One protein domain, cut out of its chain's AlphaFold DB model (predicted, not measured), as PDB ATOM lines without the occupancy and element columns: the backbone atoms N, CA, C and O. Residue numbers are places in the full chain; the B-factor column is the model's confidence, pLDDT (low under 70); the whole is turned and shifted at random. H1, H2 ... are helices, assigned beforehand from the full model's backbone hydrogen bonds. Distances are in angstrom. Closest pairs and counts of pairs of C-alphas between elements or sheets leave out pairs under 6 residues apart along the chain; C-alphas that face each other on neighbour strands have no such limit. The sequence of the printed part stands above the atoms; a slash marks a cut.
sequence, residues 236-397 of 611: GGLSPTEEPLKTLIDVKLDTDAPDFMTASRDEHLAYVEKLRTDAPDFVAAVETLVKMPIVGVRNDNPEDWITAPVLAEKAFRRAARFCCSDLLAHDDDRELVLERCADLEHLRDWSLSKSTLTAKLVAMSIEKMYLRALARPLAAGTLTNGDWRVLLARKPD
ATOM      1  N   GLY A 236      40.514 -40.708 -58.423       62.78
ATOM      2  CA  GLY A 236      41.701 -40.360 -57.638       62.78
ATOM      3  C   GLY A 236      41.630 -40.785 -56.172       62.78
ATOM      4  O   GLY A 236      41.082 -40.086 -55.333       62.78
ATOM      5  N   GLY A 237      42.235 -41.924 -55.856       77.62
ATOM      6  CA  GLY A 237      42.367 -42.364 -54.477       77.62
ATOM      7  C   GLY A 237      42.909 -43.773 -54.381       77.62
ATOM      8  O   GLY A 237      42.928 -44.515 -55.367       77.62
ATOM      9  N   LEU A 238      43.343 -44.129 -53.179       86.38
ATOM     10  CA  LEU A 238      43.800 -45.470 -52.871       86.38
ATOM     11  C   LEU A 238      42.597 -46.409 -52.809       86.38
ATOM     12  O   LEU A 238      41.589 -46.112 -52.158       86.38
ATOM     13  N   SER A 239      42.698 -47.533 -53.502       86.19
ATOM     14  CA  SER A 239      41.670 -48.560 -53.461       86.19
ATOM     15  C   SER A 239      41.598 -49.253 -52.095       86.19
ATOM     16  O   SER A 239      42.646 -49.545 -51.520       86.19
ATOM     17  N   PRO A 240      40.408 -49.652 -51.605       84.62
ATOM     18  CA  PRO A 240      40.291 -50.576 -50.476       84.62
ATOM     19  C   PRO A 240      40.984 -51.923 -50.733       84.62
ATOM     20  O   PRO A 240      41.303 -52.635 -49.789       84.62
ATOM     21  N   THR A 241      41.201 -52.277 -52.002       87.06
ATOM     22  CA  THR A 241      41.887 -53.501 -52.438       87.06
ATOM     23  C   THR A 241      43.388 -53.309 -52.695       87.06
ATOM     24  O   THR A 241      44.079 -54.280 -53.004       87.06
ATOM     25  N   GLU A 242      43.913 -52.091 -52.542       89.81
ATOM     26  CA  GLU A 242      45.337 -51.762 -52.680       89.81
ATOM     27  C   GLU A 242      45.996 -51.592 -51.300       89.81
ATOM     28  O   GLU A 242      45.353 -51.229 -50.311       89.81
ATOM     29  N   GLU A 243      47.300 -51.860 -51.217       90.62
ATOM     30  CA  GLU A 243      48.063 -51.642 -49.985       90.62
ATOM     31  C   GLU A 243      48.321 -50.147 -49.738       90.62
ATOM     32  O   GLU A 243      48.554 -49.408 -50.695       90.62
ATOM     33  N   PRO A 244      48.341 -49.686 -48.474       92.62
ATOM     34  CA  PRO A 244      48.201 -50.469 -47.236       92.62
ATOM     35  C   PRO A 244      46.749 -50.695 -46.767       92.62
ATOM     36  O   PRO A 244      46.522 -51.360 -45.755       92.62
ATOM     37  N   LEU A 245      45.744 -50.136 -47.455       89.56
ATOM     38  CA  LEU A 245      44.342 -50.199 -47.007       89.56
ATOM     39  C   LEU A 245      43.787 -51.618 -46.972       89.56
ATOM     40  O   LEU A 245      43.061 -51.953 -46.034       89.56
ATOM     41  N   LYS A 246      44.150 -52.443 -47.953       91.25
ATOM     42  CA  LYS A 246      43.751 -53.847 -48.016       91.25
ATOM     43  C   LYS A 246      44.113 -54.585 -46.729       91.25
ATOM     44  O   LYS A 246      43.226 -55.111 -46.057       91.25
ATOM     45  N   THR A 247      45.383 -54.538 -46.328       92.31
ATOM     46  CA  THR A 247      45.850 -55.166 -45.084       92.31
ATOM     47  C   THR A 247      45.119 -54.611 -43.859       92.31
ATOM     48  O   THR A 247      44.660 -55.371 -43.004       92.31
ATOM     49  N   LEU A 248      44.926 -53.289 -43.781       90.12
ATOM     50  CA  LEU A 248      44.215 -52.666 -42.657       90.12
ATOM     51  C   LEU A 248      42.741 -53.080 -42.556       90.12
ATOM     52  O   LEU A 248      42.165 -53.030 -41.463       90.12
ATOM     53  N   ILE A 249      42.110 -53.444 -43.670       88.69
ATOM     54  CA  ILE A 249      40.728 -53.929 -43.719       88.69
ATOM     55  C   ILE A 249      40.672 -55.411 -43.341       88.69
ATOM     56  O   ILE A 249      39.891 -55.770 -42.451       88.69
ATOM     57  N   ASP A 250      41.512 -56.232 -43.970       87.31
ATOM     58  CA  ASP A 250      41.464 -57.695 -43.897       87.31
ATOM     59  C   ASP A 250      41.902 -58.244 -42.535       87.31
ATOM     60  O   ASP A 250      41.328 -59.225 -42.046       87.31
ATOM     61  N   VAL A 251      42.876 -57.602 -41.879       84.81
ATOM     62  CA  VAL A 251      43.360 -58.060 -40.573       84.81
ATOM     63  C   VAL A 251      42.257 -57.910 -39.525       84.81
ATOM     64  O   VAL A 251      41.756 -56.814 -39.253       84.81
ATOM     65  N   LYS A 252      41.883 -59.023 -38.892       79.56
ATOM     66  CA  LYS A 252      41.023 -59.044 -37.703       79.56
ATOM     67  C   LYS A 252      41.908 -59.028 -36.464       79.56
ATOM     68  O   LYS A 252      42.821 -59.832 -36.345       79.56
ATOM     69  N   LEU A 253      41.633 -58.090 -35.564       78.69
ATOM     70  CA  LEU A 253      42.347 -57.963 -34.300       78.69
ATOM     71  C   LEU A 253      41.432 -58.479 -33.192       78.69
ATOM     72  O   LEU A 253      40.367 -57.902 -32.981       78.69
ATOM     73  N   ASP A 254      41.868 -59.522 -32.490       65.81
ATOM     74  CA  ASP A 254      41.142 -60.111 -31.352       65.81
ATOM     75  C   ASP A 254      41.532 -59.471 -30.005       65.81
ATOM     76  O   ASP A 254      41.088 -59.905 -28.946       65.81
ATOM     77  N   THR A 255      42.389 -58.445 -30.024       67.44
ATOM     78  CA  THR A 255      42.887 -57.796 -28.804       67.44
ATOM     79  C   THR A 255      42.134 -56.497 -28.538       67.44
ATOM     80  O   THR A 255      42.218 -55.547 -29.323       67.44
ATOM     81  N   ASP A 256      41.440 -56.443 -27.402       77.31
ATOM     82  CA  ASP A 256      40.811 -55.222 -26.906       77.31
ATOM     83  C   ASP A 256      41.873 -54.181 -26.533       77.31
ATOM     84  O   ASP A 256      42.856 -54.477 -25.852       77.31
ATOM     85  N   ALA A 257      41.686 -52.947 -27.007       80.62
ATOM     86  CA  ALA A 257      42.587 -51.847 -26.686       80.62
ATOM     87  C   ALA A 257      42.413 -51.421 -25.213       80.62
ATOM     88  O   ALA A 257      41.267 -51.308 -24.764       80.62
ATOM     89  N   PRO A 258      43.506 -51.127 -24.481       84.88
ATOM     90  CA  PRO A 258      43.419 -50.610 -23.121       84.88
ATOM     91  C   PRO A 258      42.669 -49.274 -23.065       84.88
ATOM     92  O   PRO A 258      42.673 -48.489 -24.019       84.88
ATOM     93  N   ASP A 259      42.028 -49.002 -21.929       84.75
ATOM     94  CA  ASP A 259      41.309 -47.750 -21.711       84.75
ATOM     95  C   ASP A 259      42.275 -46.558 -21.631       84.75
ATOM     96  O   ASP A 259      43.147 -46.513 -20.770       84.75
ATOM     97  N   PHE A 260      42.075 -45.555 -22.489       81.38
ATOM     98  CA  PHE A 260      43.007 -44.429 -22.651       81.38
ATOM     99  C   PHE A 260      43.206 -43.571 -21.395       81.38
ATOM    100  O   PHE A 260      44.188 -42.837 -21.307       81.38
ATOM    101  N   MET A 261      42.265 -43.615 -20.449       76.25
ATOM    102  CA  MET A 261      42.298 -42.782 -19.247       76.25
ATOM    103  C   MET A 261      42.802 -43.542 -18.025       76.25
ATOM    104  O   MET A 261      43.449 -42.946 -17.165       76.25
ATOM    105  N   THR A 262      42.455 -44.825 -17.908       79.00
ATOM    106  CA  THR A 262      42.608 -45.595 -16.663       79.00
ATOM    107  C   THR A 262      43.632 -46.716 -16.726       79.00
ATOM    108  O   THR A 262      44.073 -47.152 -15.656       79.00
ATOM    109  N   ALA A 263      44.008 -47.175 -17.924       85.75
ATOM    110  CA  ALA A 263      45.077 -48.154 -18.076       85.75
ATOM    111  C   ALA A 263      46.421 -47.560 -17.619       85.75
ATOM    112  O   ALA A 263      46.526 -46.348 -17.473       85.75
ATOM    113  N   SER A 264      47.458 -48.351 -17.366       85.81
ATOM    114  CA  SER A 264      48.812 -47.873 -17.048       85.81
ATOM    115  C   SER A 264      49.642 -47.630 -18.318       85.81
ATOM    116  O   SER A 264      49.188 -47.872 -19.435       85.81
ATOM    117  N   ARG A 265      50.862 -47.097 -18.182       89.12
ATOM    118  CA  ARG A 265      51.829 -47.042 -19.294       89.12
ATOM    119  C   ARG A 265      52.172 -48.451 -19.785       89.12
ATOM    120  O   ARG A 265      52.093 -48.704 -20.982       89.12
ATOM    121  N   ASP A 266      52.463 -49.358 -18.857       90.75
ATOM    122  CA  ASP A 266      52.865 -50.736 -19.158       90.75
ATOM    123  C   ASP A 266      51.760 -51.520 -19.871       90.75
ATOM    124  O   ASP A 266      52.044 -52.310 -20.764       90.75
ATOM    125  N   GLU A 267      50.487 -51.274 -19.543       91.12
ATOM    126  CA  GLU A 267      49.355 -51.901 -20.237       91.12
ATOM    127  C   GLU A 267      49.249 -51.440 -21.699       91.12
ATOM    128  O   GLU A 267      48.994 -52.253 -22.591       91.12
ATOM    129  N   HIS A 268      49.477 -50.149 -21.970       93.12
ATOM    130  CA  HIS A 268      49.543 -49.642 -23.342       93.12
ATOM    131  C   HIS A 268      50.766 -50.175 -24.091       93.12
ATOM    132  O   HIS A 268      50.628 -50.571 -25.248       93.12
ATOM    133  N   LEU A 269      51.926 -50.237 -23.435       94.25
ATOM    134  CA  LEU A 269      53.144 -50.787 -24.024       94.25
ATOM    135  C   LEU A 269      52.962 -52.268 -24.378       94.25
ATOM    136  O   LEU A 269      53.183 -52.647 -25.524       94.25
ATOM    137  N   ALA A 270      52.443 -53.074 -23.450       93.06
ATOM    138  CA  ALA A 270      52.155 -54.487 -23.675       93.06
ATOM    139  C   ALA A 270      51.159 -54.698 -24.827       93.06
ATOM    140  O   ALA A 270      51.322 -55.618 -25.625       93.06
ATOM    141  N   TYR A 271      50.144 -53.836 -24.955       93.25
ATOM    142  CA  TYR A 271      49.218 -53.877 -26.089       93.25
ATOM    143  C   TYR A 271      49.916 -53.595 -27.426       93.25
ATOM    144  O   TYR A 271      49.690 -54.310 -28.405       93.25
ATOM    145  N   VAL A 272      50.767 -52.570 -27.476       94.00
ATOM    146  CA  VAL A 272      51.513 -52.192 -28.685       94.00
ATOM    147  C   VAL A 272      52.511 -53.281 -29.073       94.00
ATOM    148  O   VAL A 272      52.552 -53.676 -30.237       94.00
ATOM    149  N   GLU A 273      53.276 -53.807 -28.118       94.56
ATOM    150  CA  GLU A 273      54.234 -54.894 -28.344       94.56
ATOM    151  C   GLU A 273      53.541 -56.181 -28.791       94.56
ATOM    152  O   GLU A 273      54.001 -56.848 -29.723       94.56
ATOM    153  N   LYS A 274      52.388 -56.494 -28.191       92.38
ATOM    154  CA  LYS A 274      51.560 -57.618 -28.620       92.38
ATOM    155  C   LYS A 274      51.102 -57.442 -30.064       92.38
ATOM    156  O   LYS A 274      51.222 -58.378 -30.839       92.38
ATOM    157  N   LEU A 275      50.638 -56.259 -30.466       92.50
ATOM    158  CA  LEU A 275      50.264 -56.014 -31.863       92.50
ATOM    159  C   LEU A 275      51.458 -56.081 -32.819       92.50
ATOM    160  O   LEU A 275      51.317 -56.635 -33.907       92.50
ATOM    161  N   ARG A 276      52.629 -55.575 -32.419       93.44
ATOM    162  CA  ARG A 276      53.868 -55.708 -33.205       93.44
ATOM    163  C   ARG A 276      54.272 -57.174 -33.401       93.44
ATOM    164  O   ARG A 276      54.821 -57.505 -34.444       93.44
ATOM    165  N   THR A 277      53.982 -58.036 -32.427       92.69
ATOM    166  CA  THR A 277      54.322 -59.467 -32.463       92.69
ATOM    167  C   THR A 277      53.268 -60.300 -33.199       92.69
ATOM    168  O   THR A 277      53.606 -61.084 -34.080       92.69
ATOM    169  N   ASP A 278      51.993 -60.113 -32.857       91.44
ATOM    170  CA  ASP A 278      50.878 -60.948 -33.315       91.44
ATOM    171  C   ASP A 278      50.298 -60.476 -34.660       91.44
ATOM    172  O   ASP A 278      49.677 -61.261 -35.375       91.44
ATOM    173  N   ALA A 279      50.469 -59.196 -35.007       92.31
ATOM    174  CA  ALA A 279      49.941 -58.588 -36.231       92.31
ATOM    175  C   ALA A 279      50.936 -57.591 -36.878       92.31
ATOM    176  O   ALA A 279      50.577 -56.431 -37.115       92.31
ATOM    177  N   PRO A 280      52.176 -58.016 -37.205       93.88
ATOM    178  CA  PRO A 280      53.208 -57.131 -37.756       93.88
ATOM    179  C   PRO A 280      52.784 -56.471 -39.075       93.88
ATOM    180  O   PRO A 280      53.051 -55.289 -39.279       93.88
ATOM    181  N   ASP A 281      52.051 -57.192 -39.930       93.62
ATOM    182  CA  ASP A 281      51.556 -56.672 -41.210       93.62
ATOM    183  C   ASP A 281      50.578 -55.503 -41.017       93.62
ATOM    184  O   ASP A 281      50.617 -54.523 -41.759       93.62
ATOM    185  N   PHE A 282      49.734 -55.555 -39.977       94.50
ATOM    186  CA  PHE A 282      48.843 -54.445 -39.633       94.50
ATOM    187  C   PHE A 282      49.641 -53.215 -39.202       94.50
ATOM    188  O   PHE A 282      49.360 -52.115 -39.673       94.50
ATOM    189  N   VAL A 283      50.643 -53.394 -38.336       95.19
ATOM    190  CA  VAL A 283      51.488 -52.287 -37.867       95.19
ATOM    191  C   VAL A 283      52.241 -51.654 -39.037       95.19
ATOM    192  O   VAL A 283      52.171 -50.439 -39.215       95.19
ATOM    193  N   ALA A 284      52.860 -52.464 -39.897       95.94
ATOM    194  CA  ALA A 284      53.547 -51.989 -41.095       95.94
ATOM    195  C   ALA A 284      52.601 -51.239 -42.048       95.94
ATOM    196  O   ALA A 284      52.970 -50.210 -42.621       95.94
ATOM    197  N   ALA A 285      51.360 -51.710 -42.194       96.12
ATOM    198  CA  ALA A 285      50.346 -51.045 -43.000       96.12
ATOM    199  C   ALA A 285      49.931 -49.686 -42.404       96.12
ATOM    200  O   ALA A 285      49.793 -48.717 -43.152       96.12
ATOM    201  N   VAL A 286      49.794 -49.574 -41.074       96.25
ATOM    202  CA  VAL A 286      49.545 -48.284 -40.402       96.25
ATOM    203  C   VAL A 286      50.711 -47.327 -40.643       96.25
ATOM    204  O   VAL A 286      50.486 -46.211 -41.107       96.25
ATOM    205  N   GLU A 287      51.944 -47.765 -40.387       95.44
ATOM    206  CA  GLU A 287      53.154 -46.950 -40.556       95.44
ATOM    207  C   GLU A 287      53.365 -46.496 -42.003       95.44
ATOM    208  O   GLU A 287      53.858 -45.396 -42.252       95.44
ATOM    209  N   THR A 288      52.987 -47.333 -42.968       96.12
ATOM    210  CA  THR A 288      53.015 -46.971 -44.388       96.12
ATOM    211  C   THR A 288      51.952 -45.922 -44.687       96.12
ATOM    212  O   THR A 288      52.259 -44.899 -45.295       96.12
ATOM    213  N   LEU A 289      50.716 -46.137 -44.223       94.19
ATOM    214  CA  LEU A 289      49.587 -45.250 -44.498       94.19
ATOM    215  C   LEU A 289      49.835 -43.824 -43.988       94.19
ATOM    216  O   LEU A 289      49.557 -42.874 -44.711       94.19
ATOM    217  N   VAL A 290      50.374 -43.666 -42.774       94.88
ATOM    218  CA  VAL A 290      50.621 -42.339 -42.170       94.88
ATOM    219  C   VAL A 290      51.747 -41.553 -42.850       94.88
ATOM    220  O   VAL A 290      51.816 -40.334 -42.719       94.88
ATOM    221  N   LYS A 291      52.607 -42.236 -43.614       94.44
ATOM    222  CA  LYS A 291      53.691 -41.627 -44.405       94.44
ATOM    223  C   LYS A 291      53.274 -41.309 -45.842       94.44
ATOM    224  O   LYS A 291      53.982 -40.572 -46.531       94.44
ATOM    225  N   MET A 292      52.169 -41.875 -46.323       93.50
ATOM    226  CA  MET A 292      51.667 -41.614 -47.672       93.50
ATOM    227  C   MET A 292      51.039 -40.219 -47.769       93.50
ATOM    228  O   MET A 292      50.481 -39.725 -46.799       93.50
ATOM    229  N   PRO A 293      51.066 -39.559 -48.938       91.75
ATOM    230  CA  PRO A 293      50.268 -38.356 -49.133       91.75
ATOM    231  C   PRO A 293      48.773 -38.692 -49.063       91.75
ATOM    232  O   PRO A 293      48.340 -39.741 -49.540       91.75
ATOM    233  N   ILE A 294      47.974 -37.772 -48.522       89.19
ATOM    234  CA  ILE A 294      46.516 -37.915 -48.472       89.19
ATOM    235  C   ILE A 294      45.970 -37.775 -49.894       89.19
ATOM    236  O   ILE A 294      45.926 -36.673 -50.440       89.19
ATOM    237  N   VAL A 295      45.568 -38.895 -50.495       82.81
ATOM    238  CA  VAL A 295      45.081 -38.947 -51.887       82.81
ATOM    239  C   VAL A 295      43.600 -39.302 -52.012       82.81
ATOM    240  O   VAL A 295      43.099 -39.367 -53.126       82.81
ATOM    241  N   GLY A 296      42.884 -39.503 -50.902       78.75
ATOM    242  CA  GLY A 296      41.499 -39.981 -50.926       78.75
ATOM    243  C   GLY A 296      41.401 -41.505 -50.966       78.75
ATOM    244  O   GLY A 296      42.352 -42.195 -51.330       78.75
ATOM    245  N   VAL A 297      40.244 -42.048 -50.584       78.12
ATOM    246  CA  VAL A 297      39.938 -43.481 -50.724       78.12
ATOM    247  C   VAL A 297      38.819 -43.618 -51.738       78.12
ATOM    248  O   VAL A 297      37.712 -43.148 -51.469       78.12
ATOM    249  N   ARG A 298      39.106 -44.256 -52.875       79.81
ATOM    250  CA  ARG A 298      38.098 -44.471 -53.918       79.81
ATOM    251  C   ARG A 298      37.127 -45.571 -53.507       79.81
ATOM    252  O   ARG A 298      37.483 -46.473 -52.745       79.81
ATOM    253  N   ASN A 299      35.915 -45.528 -54.038       76.25
ATOM    254  CA  ASN A 299      35.001 -46.654 -53.953       76.25
ATOM    255  C   ASN A 299      35.095 -47.472 -55.246       76.25
ATOM    256  O   ASN A 299      34.687 -47.002 -56.306       76.25
ATOM    257  N   ASP A 300      35.622 -48.697 -55.152       75.75
ATOM    258  CA  ASP A 300      35.749 -49.612 -56.297       75.75
ATOM    259  C   ASP A 300      34.385 -50.004 -56.887       75.75
ATOM    260  O   ASP A 300      34.289 -50.322 -58.072       75.75
ATOM    261  N   ASN A 301      33.322 -49.952 -56.078       74.62
ATOM    262  CA  ASN A 301      31.952 -50.103 -56.543       74.62
ATOM    263  C   ASN A 301      31.104 -48.899 -56.102       74.62
ATOM    264  O   ASN A 301      30.328 -48.967 -55.143       74.62
ATOM    265  N   PRO A 302      31.254 -47.769 -56.808       65.31
ATOM    266  CA  PRO A 302      30.626 -46.513 -56.444       65.31
ATOM    267  C   PRO A 302      29.122 -46.544 -56.687       65.31
ATOM    268  O   PRO A 302      28.465 -45.618 -56.261       65.31
ATOM    269  N   GLU A 303      28.556 -47.549 -57.362       65.44
ATOM    270  CA  GLU A 303      27.099 -47.684 -57.522       65.44
ATOM    271  C   GLU A 303      26.449 -48.397 -56.328       65.44
ATOM    272  O   GLU A 303      25.297 -48.100 -56.001       65.44
ATOM    273  N   ASP A 304      27.222 -49.222 -55.616       64.12
ATOM    274  CA  ASP A 304      26.824 -49.925 -54.393       64.12
ATOM    275  C   ASP A 304      27.204 -49.158 -53.123       64.12
ATOM    276  O   ASP A 304      27.100 -49.670 -52.021       64.12
ATOM    277  N   TRP A 305      27.628 -47.901 -53.223       63.03
ATOM    278  CA  TRP A 305      28.093 -47.109 -52.080       63.03
ATOM    279  C   TRP A 305      27.063 -46.951 -50.936       63.03
ATOM    280  O   TRP A 305      27.457 -46.757 -49.788       63.03
ATOM    281  N   ILE A 306      25.761 -47.095 -51.221       59.78
ATOM    282  CA  ILE A 306      24.683 -47.098 -50.210       59.78
ATOM    283  C   ILE A 306      24.690 -48.400 -49.388       59.78
ATOM    284  O   ILE A 306      24.356 -48.391 -48.205       59.78
ATOM    285  N   THR A 307      25.075 -49.520 -50.007       49.66
ATOM    286  CA  THR A 307      25.157 -50.861 -49.403       49.66
ATOM    287  C   THR A 307      26.589 -51.262 -49.046       49.66
ATOM    288  O   THR A 307      26.793 -52.259 -48.346       49.66
ATOM    289  N   ALA A 308      27.581 -50.491 -49.497       53.56
ATOM    290  CA  ALA A 308      28.989 -50.783 -49.334       53.56
ATOM    291  C   ALA A 308      29.351 -50.791 -47.843       53.56
ATOM    292  O   ALA A 308      29.032 -49.860 -47.095       53.56
ATOM    293  N   PRO A 309      30.017 -51.852 -47.370       51.91
ATOM    294  CA  PRO A 309      30.315 -51.992 -45.963       51.91
ATOM    295  C   PRO A 309      31.377 -50.966 -45.529       51.91
ATOM    296  O   PRO A 309      32.371 -50.734 -46.211       51.91
ATOM    297  N   VAL A 310      31.158 -50.413 -44.331       64.94
ATOM    298  CA  VAL A 310      31.936 -49.411 -43.559       64.94
ATOM    299  C   VAL A 310      33.335 -49.933 -43.139       64.94
ATOM    300  O   VAL A 310      33.748 -49.843 -41.980       64.94
ATOM    301  N   LEU A 311      34.033 -50.636 -44.030       70.25
ATOM    302  CA  LEU A 311      35.239 -51.407 -43.713       70.25
ATOM    303  C   LEU A 311      36.466 -50.508 -43.559       70.25
ATOM    304  O   LEU A 311      37.176 -50.620 -42.559       70.25
ATOM    305  N   ALA A 312      36.671 -49.575 -44.490       76.75
ATOM    306  CA  ALA A 312      37.781 -48.623 -44.430       76.75
ATOM    307  C   ALA A 312      37.677 -47.712 -43.193       76.75
ATOM    308  O   ALA A 312      38.660 -47.427 -42.515       76.75
ATOM    309  N   GLU A 313      36.465 -47.313 -42.826       83.75
ATOM    310  CA  GLU A 313      36.180 -46.472 -41.664       83.75
ATOM    311  C   GLU A 313      36.504 -47.199 -40.349       83.75
ATOM    312  O   GLU A 313      37.055 -46.613 -39.411       83.75
ATOM    313  N   LYS A 314      36.211 -48.505 -40.271       85.69
ATOM    314  CA  LYS A 314      36.642 -49.350 -39.146       85.69
ATOM    315  C   LYS A 314      38.163 -49.490 -39.108       85.69
ATOM    316  O   LYS A 314      38.736 -49.449 -38.020       85.69
ATOM    317  N   ALA A 315      38.806 -49.644 -40.262       88.81
ATOM    318  CA  ALA A 315      40.256 -49.742 -40.381       88.81
ATOM    319  C   ALA A 315      40.959 -48.476 -39.859       88.81
ATOM    320  O   ALA A 315      41.780 -48.584 -38.947       88.81
ATOM    321  N   PHE A 316      40.554 -47.281 -40.302       91.06
ATOM    322  CA  PHE A 316      41.113 -46.015 -39.806       91.06
ATOM    323  C   PHE A 316      40.911 -45.820 -38.303       91.06
ATOM    324  O   PHE A 316      41.834 -45.416 -37.598       91.06
ATOM    325  N   ARG A 317      39.731 -46.164 -37.772       90.38
ATOM    326  CA  ARG A 317      39.494 -46.090 -36.324       90.38
ATOM    327  C   ARG A 317      40.416 -47.034 -35.542       90.38
ATOM    328  O   ARG A 317      40.848 -46.673 -34.450       90.38
ATOM    329  N   ARG A 318      40.709 -48.232 -36.062       91.12
ATOM    330  CA  ARG A 318      41.648 -49.185 -35.439       91.12
ATOM    331  C   ARG A 318      43.089 -48.684 -35.499       91.12
ATOM    332  O   ARG A 318      43.754 -48.707 -34.470       91.12
ATOM    333  N   ALA A 319      43.524 -48.175 -36.651       94.25
ATOM    334  CA  ALA A 319      44.840 -47.557 -36.813       94.25
ATOM    335  C   ALA A 319      45.041 -46.407 -35.813       94.25
ATOM    336  O   ALA A 319      46.023 -46.383 -35.078       94.25
ATOM    337  N   ALA A 320      44.046 -45.524 -35.678       95.00
ATOM    338  CA  ALA A 320      44.104 -44.432 -34.712       95.00
ATOM    339  C   ALA A 320      44.176 -44.925 -33.259       95.00
ATOM    340  O   ALA A 320      44.897 -44.349 -32.452       95.00
ATOM    341  N   ARG A 321      43.466 -46.005 -32.903       93.00
ATOM    342  CA  ARG A 321      43.580 -46.602 -31.559       93.00
ATOM    343  C   ARG A 321      44.980 -47.136 -31.283       93.00
ATOM    344  O   ARG A 321      45.468 -46.953 -30.174       93.00
ATOM    345  N   PHE A 322      45.610 -47.766 -32.272       94.31
ATOM    346  CA  PHE A 322      46.998 -48.208 -32.167       94.31
ATOM    347  C   PHE A 322      47.941 -47.018 -31.935       94.31
ATOM    348  O   PHE A 322      48.659 -47.019 -30.939       94.31
ATOM    349  N   CYS A 323      47.860 -45.966 -32.759       95.50
ATOM    350  CA  CYS A 323      48.684 -44.761 -32.598       95.50
ATOM    351  C   CYS A 323      48.446 -44.052 -31.251       95.50
ATOM    352  O   CYS A 323      49.403 -43.609 -30.623       95.50
ATOM    353  N   CYS A 324      47.196 -43.982 -30.769       95.19
ATOM    354  CA  CYS A 324      46.890 -43.460 -29.433       95.19
ATOM    355  C   CYS A 324      47.554 -44.297 -28.333       95.19
ATOM    356  O   CYS A 324      48.144 -43.726 -27.423       95.19
ATOM    357  N   SER A 325      47.473 -45.629 -28.397       94.62
ATOM    358  CA  SER A 325      48.131 -46.496 -27.411       94.62
ATOM    359  C   SER A 325      49.654 -46.358 -27.447       94.62
ATOM    360  O   SER A 325      50.264 -46.308 -26.386       94.62
ATOM    361  N   ASP A 326      50.266 -46.240 -28.630       95.19
ATOM    362  CA  ASP A 326      51.719 -46.048 -28.763       95.19
ATOM    363  C   ASP A 326      52.172 -44.696 -28.193       95.19
ATOM    364  O   ASP A 326      53.157 -44.637 -27.461       95.19
ATOM    365  N   LEU A 327      51.389 -43.632 -28.415       96.00
ATOM    366  CA  LEU A 327      51.592 -42.329 -27.771       96.00
ATOM    367  C   LEU A 327      51.485 -42.428 -26.242       96.00
ATOM    368  O   LEU A 327      52.310 -41.868 -25.529       96.00
ATOM    369  N   LEU A 328      50.481 -43.141 -25.721       93.88
ATOM    370  CA  LEU A 328      50.258 -43.293 -24.276       93.88
ATOM    371  C   LEU A 328      51.287 -44.204 -23.585       93.88
ATOM    372  O   LEU A 328      51.448 -44.103 -22.365       93.88
ATOM    373  N   ALA A 329      51.939 -45.095 -24.337       93.69
ATOM    374  CA  ALA A 329      53.022 -45.965 -23.876       93.69
ATOM    375  C   ALA A 329      54.380 -45.242 -23.803       93.69
ATOM    376  O   ALA A 329      55.240 -45.627 -23.009       93.69
ATOM    377  N   HIS A 330      54.556 -44.187 -24.598       94.50
ATOM    378  CA  HIS A 330      55.788 -43.400 -24.714       94.50
ATOM    379  C   HIS A 330      55.515 -41.918 -24.423       94.50
ATOM    380  O   HIS A 330      56.047 -41.024 -25.073       94.50
ATOM    381  N   ASP A 331      54.645 -41.650 -23.450       91.81
ATOM    382  CA  ASP A 331      54.162 -40.311 -23.118       91.81
ATOM    383  C   ASP A 331      55.252 -39.376 -22.564       91.81
ATOM    384  O   ASP A 331      55.000 -38.182 -22.420       91.81
ATOM    385  N   ASP A 332      56.440 -39.903 -22.260       92.25
ATOM    386  CA  ASP A 332      57.653 -39.210 -21.819       92.25
ATOM    387  C   ASP A 332      58.678 -38.927 -22.935       92.25
ATOM    388  O   ASP A 332      59.617 -38.162 -22.709       92.25
ATOM    389  N   ASP A 333      58.501 -39.484 -24.136       95.69
ATOM    390  CA  ASP A 333      59.375 -39.241 -25.288       95.69
ATOM    391  C   ASP A 333      58.795 -38.131 -26.175       95.69
ATOM    392  O   ASP A 333      57.798 -38.308 -26.877       95.69
ATOM    393  N   ARG A 334      59.433 -36.954 -26.157       95.94
ATOM    394  CA  ARG A 334      58.958 -35.786 -26.913       95.94
ATOM    395  C   ARG A 334      58.914 -36.026 -28.418       95.94
ATOM    396  O   ARG A 334      57.975 -35.550 -29.057       95.94
ATOM    397  N   GLU A 335      59.908 -36.697 -28.993       96.56
ATOM    398  CA  GLU A 335      59.965 -36.898 -30.445       96.56
ATOM    399  C   GLU A 335      58.864 -37.862 -30.884       96.56
ATOM    400  O   GLU A 335      58.091 -37.540 -31.789       96.56
ATOM    401  N   LEU A 336      58.712 -38.973 -30.163       95.12
ATOM    402  CA  LEU A 336      57.705 -39.989 -30.457       95.12
ATOM    403  C   LEU A 336      56.278 -39.467 -30.218       95.12
ATOM    404  O   LEU A 336      55.388 -39.703 -31.038       95.12
ATOM    405  N   VAL A 337      56.044 -38.688 -29.155       96.38
ATOM    406  CA  VAL A 337      54.742 -38.037 -28.930       96.38
ATOM    407  C   VAL A 337      54.387 -37.117 -30.097       96.38
ATOM    408  O   VAL A 337      53.253 -37.163 -30.576       96.38
ATOM    409  N   LEU A 338      55.324 -36.290 -30.573       96.88
ATOM    410  CA  LEU A 338      55.079 -35.385 -31.699       96.88
ATOM    411  C   LEU A 338      54.838 -36.145 -33.009       96.88
ATOM    412  O   LEU A 338      53.929 -35.773 -33.756       96.88
ATOM    413  N   GLU A 339      55.591 -37.217 -33.262       96.50
ATOM    414  CA  GLU A 339      55.382 -38.112 -34.406       96.50
ATOM    415  C   GLU A 339      53.972 -38.716 -34.371       96.50
ATOM    416  O   GLU A 339      53.201 -38.550 -35.315       96.50
ATOM    417  N   ARG A 340      53.564 -39.317 -33.248       96.56
ATOM    418  CA  ARG A 340      52.234 -39.937 -33.127       96.56
ATOM    419  C   ARG A 340      51.092 -38.930 -33.148       96.56
ATOM    420  O   ARG A 340      50.006 -39.258 -33.625       96.56
ATOM    421  N   CYS A 341      51.312 -37.701 -32.679       96.62
ATOM    422  CA  CYS A 341      50.353 -36.615 -32.887       96.62
ATOM    423  C   CYS A 341      50.157 -36.337 -34.384       96.62
ATOM    424  O   CYS A 341      49.016 -36.245 -34.832       96.62
ATOM    425  N   ALA A 342      51.246 -36.248 -35.154       96.25
ATOM    426  CA  ALA A 342      51.176 -36.041 -36.599       96.25
ATOM    427  C   ALA A 342      50.502 -37.224 -37.313       96.25
ATOM    428  O   ALA A 342      49.648 -37.001 -38.169       96.25
ATOM    429  N   ASP A 343      50.794 -38.463 -36.912       97.06
ATOM    430  CA  ASP A 343      50.146 -39.664 -37.455       97.06
ATOM    431  C   ASP A 343      48.626 -39.658 -37.223       97.06
ATOM    432  O   ASP A 343      47.844 -39.987 -38.116       97.06
ATOM    433  N   LEU A 344      48.182 -39.255 -36.028       96.69
ATOM    434  CA  LEU A 344      46.759 -39.155 -35.687       96.69
ATOM    435  C   LEU A 344      46.052 -38.040 -36.468       96.69
ATOM    436  O   LEU A 344      44.934 -38.255 -36.950       96.69
ATOM    437  N   GLU A 345      46.695 -36.877 -36.624       95.31
ATOM    438  CA  GLU A 345      46.225 -35.802 -37.511       95.31
ATOM    439  C   GLU A 345      46.088 -36.321 -38.949       95.31
ATOM    440  O   GLU A 345      45.057 -36.120 -39.592       95.31
ATOM    441  N   HIS A 346      47.079 -37.076 -39.419       95.25
ATOM    442  CA  HIS A 346      47.105 -37.636 -40.761       95.25
ATOM    443  C   HIS A 346      45.981 -38.662 -40.992       95.25
ATOM    444  O   HIS A 346      45.261 -38.584 -41.987       95.25
ATOM    445  N   LEU A 347      45.751 -39.587 -40.052       95.12
ATOM    446  CA  LEU A 347      44.646 -40.557 -40.115       95.12
ATOM    447  C   LEU A 347      43.268 -39.882 -40.080       95.12
ATOM    448  O   LEU A 347      42.344 -40.307 -40.786       95.12
ATOM    449  N   ARG A 348      43.112 -38.826 -39.271       94.44
ATOM    450  CA  ARG A 348      41.898 -37.999 -39.263       94.44
ATOM    451  C   ARG A 348      41.669 -37.393 -40.642       94.44
ATOM    452  O   ARG A 348      40.558 -37.496 -41.160       94.44
ATOM    453  N   ASP A 349      42.697 -36.799 -41.235       92.94
ATOM    454  CA  ASP A 349      42.590 -36.078 -42.502       92.94
ATOM    455  C   ASP A 349      42.381 -37.031 -43.697       92.94
ATOM    456  O   ASP A 349      41.596 -36.727 -44.597       92.94
ATOM    457  N   TRP A 350      42.930 -38.249 -43.645       91.12
ATOM    458  CA  TRP A 350      42.548 -39.345 -44.546       91.12
ATOM    459  C   TRP A 350      41.057 -39.655 -44.463       91.12
ATOM    460  O   TRP A 350      40.379 -39.744 -45.486       91.12
ATOM    461  N   SER A 351      40.514 -39.775 -43.254       90.00
ATOM    462  CA  SER A 351      39.079 -40.007 -43.074       90.00
ATOM    463  C   SER A 351      38.241 -38.797 -43.518       90.00
ATOM    464  O   SER A 351      37.138 -38.973 -44.034       90.00
ATOM    465  N   LEU A 352      38.751 -37.568 -43.371       89.12
ATOM    466  CA  LEU A 352      38.115 -36.348 -43.884       89.12
ATOM    467  C   LEU A 352      38.189 -36.206 -45.405       89.12
ATOM    468  O   LEU A 352      37.372 -35.475 -45.955       89.12
ATOM    469  N   SER A 353      39.105 -36.875 -46.098       86.06
ATOM    470  CA  SER A 353      39.183 -36.800 -47.563       86.06
ATOM    471  C   SER A 353      37.995 -37.474 -48.269       86.06
ATOM    472  O   SER A 353      37.648 -37.099 -49.385       86.06
ATOM    473  N   LYS A 354      37.321 -38.426 -47.607       83.06
ATOM    474  CA  LYS A 354      36.174 -39.164 -48.165       83.06
ATOM    475  C   LYS A 354      34.885 -38.339 -48.113       83.06
ATOM    476  O   LYS A 354      34.684 -37.563 -47.175       83.06
ATOM    477  N   SER A 355      33.988 -38.534 -49.079       79.69
ATOM    478  CA  SER A 355      32.767 -37.723 -49.234       79.69
ATOM    479  C   SER A 355      31.665 -38.057 -48.217       79.69
ATOM    480  O   SER A 355      30.836 -37.213 -47.898       79.69
ATOM    481  N   THR A 356      31.653 -39.276 -47.673       80.06
ATOM    482  CA  THR A 356      30.520 -39.789 -46.886       80.06
ATOM    483  C   THR A 356      30.437 -39.218 -45.466       80.06
ATOM    484  O   THR A 356      31.448 -38.962 -44.801       80.06
ATOM    485  N   LEU A 357      29.211 -39.102 -44.939       82.31
ATOM    486  CA  LEU A 357      28.971 -38.676 -43.558       82.31
ATOM    487  C   LEU A 357      29.619 -39.617 -42.537       82.31
ATOM    488  O   LEU A 357      30.208 -39.166 -41.554       82.31
ATOM    489  N   THR A 358      29.570 -40.926 -42.789       83.44
ATOM    490  CA  THR A 358      30.203 -41.937 -41.932       83.44
ATOM    491  C   THR A 358      31.704 -41.691 -41.781       83.44
ATOM    492  O   THR A 358      32.227 -41.785 -40.667       83.44
ATOM    493  N   ALA A 359      32.397 -41.308 -42.856       86.06
ATOM    494  CA  ALA A 359      33.819 -40.997 -42.799       86.06
ATOM    495  C   ALA A 359      34.107 -39.730 -41.974       86.06
ATOM    496  O   ALA A 359      35.046 -39.726 -41.175       86.06
ATOM    497  N   LYS A 360      33.265 -38.688 -42.055       89.25
ATOM    498  CA  LYS A 360      33.393 -37.506 -41.175       89.25
ATOM    499  C   LYS A 360      33.167 -37.854 -39.703       89.25
ATOM    500  O   LYS A 360      33.896 -37.379 -38.833       89.25
ATOM    501  N   LEU A 361      32.204 -38.729 -39.409       88.69
ATOM    502  CA  LEU A 361      31.958 -39.219 -38.048       88.69
ATOM    503  C   LEU A 361      33.131 -40.048 -37.508       88.69
ATOM    504  O   LEU A 361      33.432 -39.987 -36.312       88.69
ATOM    505  N   VAL A 362      33.812 -40.816 -38.363       90.94
ATOM    506  CA  VAL A 362      35.049 -41.507 -37.982       90.94
ATOM    507  C   VAL A 362      36.187 -40.527 -37.746       90.94
ATOM    508  O   VAL A 362      36.818 -40.636 -36.697       90.94
ATOM    509  N   ALA A 363      36.392 -39.535 -38.612       93.12
ATOM    510  CA  ALA A 363      37.398 -38.497 -38.397       93.12
ATOM    511  C   ALA A 363      37.192 -37.773 -37.057       93.12
ATOM    512  O   ALA A 363      38.120 -37.635 -36.266       93.12
ATOM    513  N   MET A 364      35.950 -37.393 -36.751       92.25
ATOM    514  CA  MET A 364      35.571 -36.773 -35.479       92.25
ATOM    515  C   MET A 364      35.840 -37.698 -34.279       92.25
ATOM    516  O   MET A 364      36.268 -37.258 -33.213       92.25
ATOM    517  N   SER A 365      35.626 -39.006 -34.446       92.00
ATOM    518  CA  SER A 365      35.983 -39.999 -33.430       92.00
ATOM    519  C   SER A 365      37.496 -40.116 -33.236       92.00
ATOM    520  O   SER A 365      37.916 -40.309 -32.098       92.00
ATOM    521  N   ILE A 366      38.295 -40.040 -34.305       94.81
ATOM    522  CA  ILE A 366      39.766 -40.051 -34.242       94.81
ATOM    523  C   ILE A 366      40.257 -38.810 -33.503       94.81
ATOM    524  O   ILE A 366      40.996 -38.940 -32.532       94.81
ATOM    525  N   GLU A 367      39.749 -37.633 -33.866       95.12
ATOM    526  CA  GLU A 367      40.038 -36.370 -33.184       95.12
ATOM    527  C   GLU A 367      39.730 -36.450 -31.680       95.12
ATOM    528  O   GLU A 367      40.560 -36.096 -30.848       95.12
ATOM    529  N   LYS A 368      38.557 -36.972 -31.295       92.19
ATOM    530  CA  LYS A 368      38.186 -37.101 -29.875       92.19
ATOM    531  C   LYS A 368      39.103 -38.068 -29.114       92.19
ATOM    532  O   LYS A 368      39.384 -37.835 -27.940       92.19
ATOM    533  N   MET A 369      39.558 -39.147 -29.756       91.88
ATOM    534  CA  MET A 369      40.540 -40.077 -29.182       91.88
ATOM    535  C   MET A 369      41.904 -39.402 -29.004       91.88
ATOM    536  O   MET A 369      42.480 -39.480 -27.920       91.88
ATOM    537  N   TYR A 370      42.366 -38.691 -30.032       94.44
ATOM    538  CA  TYR A 370      43.605 -37.919 -30.029       94.44
ATOM    539  C   TYR A 370      43.624 -36.870 -28.906       94.44
ATOM    540  O   TYR A 370      44.499 -36.908 -28.043       94.44
ATOM    541  N   LEU A 371      42.605 -36.008 -28.833       94.62
ATOM    542  CA  LEU A 371      42.515 -34.947 -27.823       94.62
ATOM    543  C   LEU A 371      42.500 -35.487 -26.385       94.62
ATOM    544  O   LEU A 371      43.007 -34.835 -25.476       94.62
ATOM    545  N   ARG A 372      41.928 -36.676 -26.160       91.50
ATOM    546  CA  ARG A 372      41.960 -37.336 -24.846       91.50
ATOM    547  C   ARG A 372      43.347 -37.878 -24.512       91.50
ATOM    548  O   ARG A 372      43.783 -37.735 -23.374       91.50
ATOM    549  N   ALA A 373      44.043 -38.453 -25.492       92.69
ATOM    550  CA  ALA A 373      45.371 -39.028 -25.291       92.69
ATOM    551  C   ALA A 373      46.426 -37.974 -24.893       92.69
ATOM    552  O   ALA A 373      47.349 -38.279 -24.138       92.69
ATOM    553  N   LEU A 374      46.240 -36.711 -25.301       94.69
ATOM    554  CA  LEU A 374      47.112 -35.580 -24.943       94.69
ATOM    555  C   LEU A 374      47.207 -35.296 -23.432       94.69
ATOM    556  O   LEU A 374      48.138 -34.617 -22.998       94.69
ATOM    557  N   ALA A 375      46.290 -35.818 -22.612       92.56
ATOM    558  CA  ALA A 375      46.327 -35.619 -21.164       92.56
ATOM    559  C   ALA A 375      47.609 -36.162 -20.512       92.56
ATOM    560  O   ALA A 375      48.109 -35.567 -19.557       92.56
ATOM    561  N   ARG A 376      48.151 -37.271 -21.031       90.88
ATOM    562  CA  ARG A 376      49.351 -37.912 -20.480       90.88
ATOM    563  C   ARG A 376      50.646 -37.167 -20.785       90.88
ATOM    564  O   ARG A 376      51.329 -36.833 -19.820       90.88
ATOM    565  N   PRO A 377      50.963 -36.819 -22.049       92.62
ATOM    566  CA  PRO A 377      52.125 -35.979 -22.336       92.62
ATOM    567  C   PRO A 377      52.097 -34.642 -21.591       92.62
ATOM    568  O   PRO A 377      53.142 -34.131 -21.194       92.62
ATOM    569  N   LEU A 378      50.900 -34.084 -21.355       93.19
ATOM    570  CA  LEU A 378      50.744 -32.884 -20.536       93.19
ATOM    571  C   LEU A 378      51.078 -33.141 -19.062       93.19
ATOM    572  O   LEU A 378      51.802 -32.355 -18.459       93.19
ATOM    573  N   ALA A 379      50.580 -34.236 -18.483       89.88
ATOM    574  CA  ALA A 379      50.897 -34.627 -17.109       89.88
ATOM    575  C   ALA A 379      52.389 -34.934 -16.909       89.88
ATOM    576  O   ALA A 379      52.936 -34.655 -15.842       89.88
ATOM    577  N   ALA A 380      53.027 -35.521 -17.923       88.69
ATOM    578  CA  ALA A 380      54.440 -35.876 -17.930       88.69
ATOM    579  C   ALA A 380      55.372 -34.670 -18.156       88.69
ATOM    580  O   ALA A 380      56.565 -34.776 -17.887       88.69
ATOM    581  N   GLY A 381      54.846 -33.525 -18.611       90.50
ATOM    582  CA  GLY A 381      55.657 -32.343 -18.927       90.50
ATOM    583  C   GLY A 381      56.527 -32.513 -20.179       90.50
ATOM    584  O   GLY A 381      57.533 -31.830 -20.332       90.50
ATOM    585  N   THR A 382      56.152 -33.434 -21.067       92.94
ATOM    586  CA  THR A 382      56.968 -33.881 -22.208       92.94
ATOM    587  C   THR A 382      57.031 -32.856 -23.340       92.94
ATOM    588  O   THR A 382      58.025 -32.751 -24.057       92.94
ATOM    589  N   LEU A 383      55.952 -32.092 -23.520       93.62
ATOM    590  CA  LEU A 383      55.793 -31.123 -24.604       93.62
ATOM    591  C   LEU A 383      56.019 -29.689 -24.122       93.62
ATOM    592  O   LEU A 383      55.574 -29.301 -23.042       93.62
ATOM    593  N   THR A 384      56.650 -28.870 -24.965       92.31
ATOM    594  CA  THR A 384      56.888 -27.449 -24.683       92.31
ATOM    595  C   THR A 384      55.648 -26.593 -24.958       92.31
ATOM    596  O   THR A 384      54.757 -26.960 -25.724       92.31
ATOM    597  N   ASN A 385      55.622 -25.368 -24.424       90.56
ATOM    598  CA  ASN A 385      54.573 -24.385 -24.730       90.56
ATOM    599  C   ASN A 385      54.458 -24.054 -26.233       90.56
ATOM    600  O   ASN A 385      53.386 -23.663 -26.697       90.56
ATOM    601  N   GLY A 386      55.559 -24.167 -26.988       93.31
ATOM    602  CA  GLY A 386      55.557 -24.002 -28.442       93.31
ATOM    603  C   GLY A 386      54.843 -25.157 -29.141       93.31
ATOM    604  O   GLY A 386      53.992 -24.916 -29.995       93.31
ATOM    605  N   ASP A 387      55.124 -26.389 -28.712       95.62
ATOM    606  CA  ASP A 387      54.489 -27.602 -29.235       95.62
ATOM    607  C   ASP A 387      52.968 -27.554 -29.014       95.62
ATOM    608  O   ASP A 387      52.195 -27.707 -29.960       95.62
ATOM    609  N   TRP A 388      52.522 -27.220 -27.795       95.00
ATOM    610  CA  TRP A 388      51.094 -27.086 -27.476       95.00
ATOM    611  C   TRP A 388      50.379 -26.046 -28.335       95.00
ATOM    612  O   TRP A 388      49.266 -26.296 -28.797       95.00
ATOM    613  N   ARG A 389      51.011 -24.891 -28.590       93.31
ATOM    614  CA  ARG A 389      50.439 -23.868 -29.478       93.31
ATOM    615  C   ARG A 389      50.227 -24.401 -30.891       93.31
ATOM    616  O   ARG A 389      49.184 -24.126 -31.479       93.31
ATOM    617  N   VAL A 390      51.184 -25.160 -31.422       93.75
ATOM    618  CA  VAL A 390      51.079 -25.750 -32.764       93.75
ATOM    619  C   VAL A 390      49.966 -26.798 -32.812       93.75
ATOM    620  O   VAL A 390      49.096 -26.705 -33.677       93.75
ATOM    621  N   LEU A 391      49.936 -27.741 -31.865       93.56
ATOM    622  CA  LEU A 391      48.922 -28.808 -31.823       93.56
ATOM    623  C   LEU A 391      47.497 -28.245 -31.664       93.56
ATOM    624  O   LEU A 391      46.564 -28.647 -32.364       93.56
ATOM    625  N   LEU A 392      47.314 -27.248 -30.793       90.62
ATOM    626  CA  LEU A 392      46.007 -26.620 -30.579       90.62
ATOM    627  C   LEU A 392      45.542 -25.779 -31.777       90.62
ATOM    628  O   LEU A 392      44.332 -25.698 -32.014       90.62
ATOM    629  N   ALA A 393      46.468 -25.201 -32.551       89.62
ATOM    630  CA  ALA A 393      46.153 -24.441 -33.761       89.62
ATOM    631  C   ALA A 393      45.745 -25.335 -34.946       89.62
ATOM    632  O   ALA A 393      44.943 -24.916 -35.782       89.62
ATOM    633  N   ARG A 394      46.255 -26.570 -35.018       89.31
ATOM    634  CA  ARG A 394      45.939 -27.533 -36.085       89.31
ATOM    635  C   ARG A 394      44.572 -28.175 -35.873       89.31
ATOM    636  O   ARG A 394      44.456 -29.270 -35.322       89.31
ATOM    637  N   LYS A 395      43.518 -27.482 -36.305       87.19
ATOM    638  CA  LYS A 395      42.145 -28.004 -36.338       87.19
ATOM    639  C   LYS A 395      41.598 -28.007 -37.769       87.19
ATOM    640  O   LYS A 395      41.846 -27.045 -38.496       87.19
ATOM    641  N   PRO A 396      40.843 -29.039 -38.171       89.50
ATOM    642  CA  PRO A 396      40.112 -29.000 -39.429       89.50
ATOM    643  C   PRO A 396      38.896 -28.070 -39.311       89.50
ATOM    644  O   PRO A 396      38.387 -27.817 -38.213       89.50
ATOM    645  N   ASP A 397      38.401 -27.592 -40.453       88.62
ATOM    646  CA  ASP A 397      37.112 -26.906 -40.530       88.62
ATOM    647  C   ASP A 397      35.976 -27.940 -40.486       88.62
ATOM    648  O   ASP A 397      35.518 -28.468 -41.504       88.62
TER     649      ASP A 397
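What this domain is: This is residues 236 to 397 of the 611 residues of an uncharacterized protein of Lentisphaerae bacterium (UniProt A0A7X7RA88). Three long helices, H4, H5 and H6, stand side by side as an up-and-down bundle, their centres making a triangle. H1 and H2 pack on H4 near its two ends, with H3 crosswise to H4 and packed on H1; the short H7 follows H6 beyond one end of the bundle, and H8 folds back along H5 without touching it. At the end where H4 begins, the link of residues 292 to 310 makes a wide loop reaching beyond the bundle. The printed part has 162 residues, with eight named helices, H1 to H8 in chain order, and no named strand; its class is all helix. It is compact, with a radius of gyration of the C-alphas of 15.7 A and spans of 50 by 37 by 24 A.

Where its parts are: The printed part begins at Gly 236, and H1, residues 245 to 250, starts at C-alpha 245 (44.342, -50.199, -47.007). H2 is residues 265 to 278, 19.8 A long, and H3 is residues 280 to 291, 16.9 A. H4, residues 311 to 329, measures 27.2 A from C-alpha 311 (35.239, -51.407, -43.713) to C-alpha 329. H5, residues 334 to 353, is the longest at 28.6 A, and H6, residues 357 to 373, measures 24.6 A. H7 is residues 375 to 380. H8, residues 385 to 393, ends at C-alpha 393 (46.153, -24.441, -33.761).

How they stand to each other: H4 is the hub, touching four helices. H4 and H5 form a helical hairpin at a shallow tilt of 14 degrees, opposite ways; their closest C-alphas, of Leu 327 and Val 337, are 5.4 A apart. H5 and H6 form another, also at 14 degrees, with the C-alphas of Arg 348 and Ala 363 closest at 4.6 A. H4 and H6 touch and run the same way at a shallow tilt of 6 degrees, closest at the C-alphas of Glu 313 and Ala 359, 6.1 A. H1 touches residues 311 to 319 of H4, about perpendicular at 85 degrees, with the C-alphas of Ile 249 and Ala 315 closest at 5.4 A. H2 touches residues 322 to 329 of H4 at a steep tilt of 48 degrees, opposite ways, with the C-alphas of Leu 269 and Ala 329 closest at 4.8 A. H3 touches H1, the C-alphas of Leu 248 and Phe 282 closest at 5.8 A, and only just touches H5, with 3 pairs of C-alphas within 8 A. H6 and H7 meet only through their link, and H5 and H8 are near each other. Every O i to N i+4 pair is within hydrogen-bond range in H1, H2, H4, H5, H6, H7 and H8; in H3 it is 7 of 8.

The domain as a whole: The two C-alphas farthest apart, of Glu 303 and Gly 381, are 50.4 A apart. The printed part has no cut. The links H1 to H2 and H3 to H4 are long, with 14 and 19 residues; the others are tight. The mean pLDDT of the printed part is 88.1; residues 236, 254 to 255 and 302 to 310 are under 70.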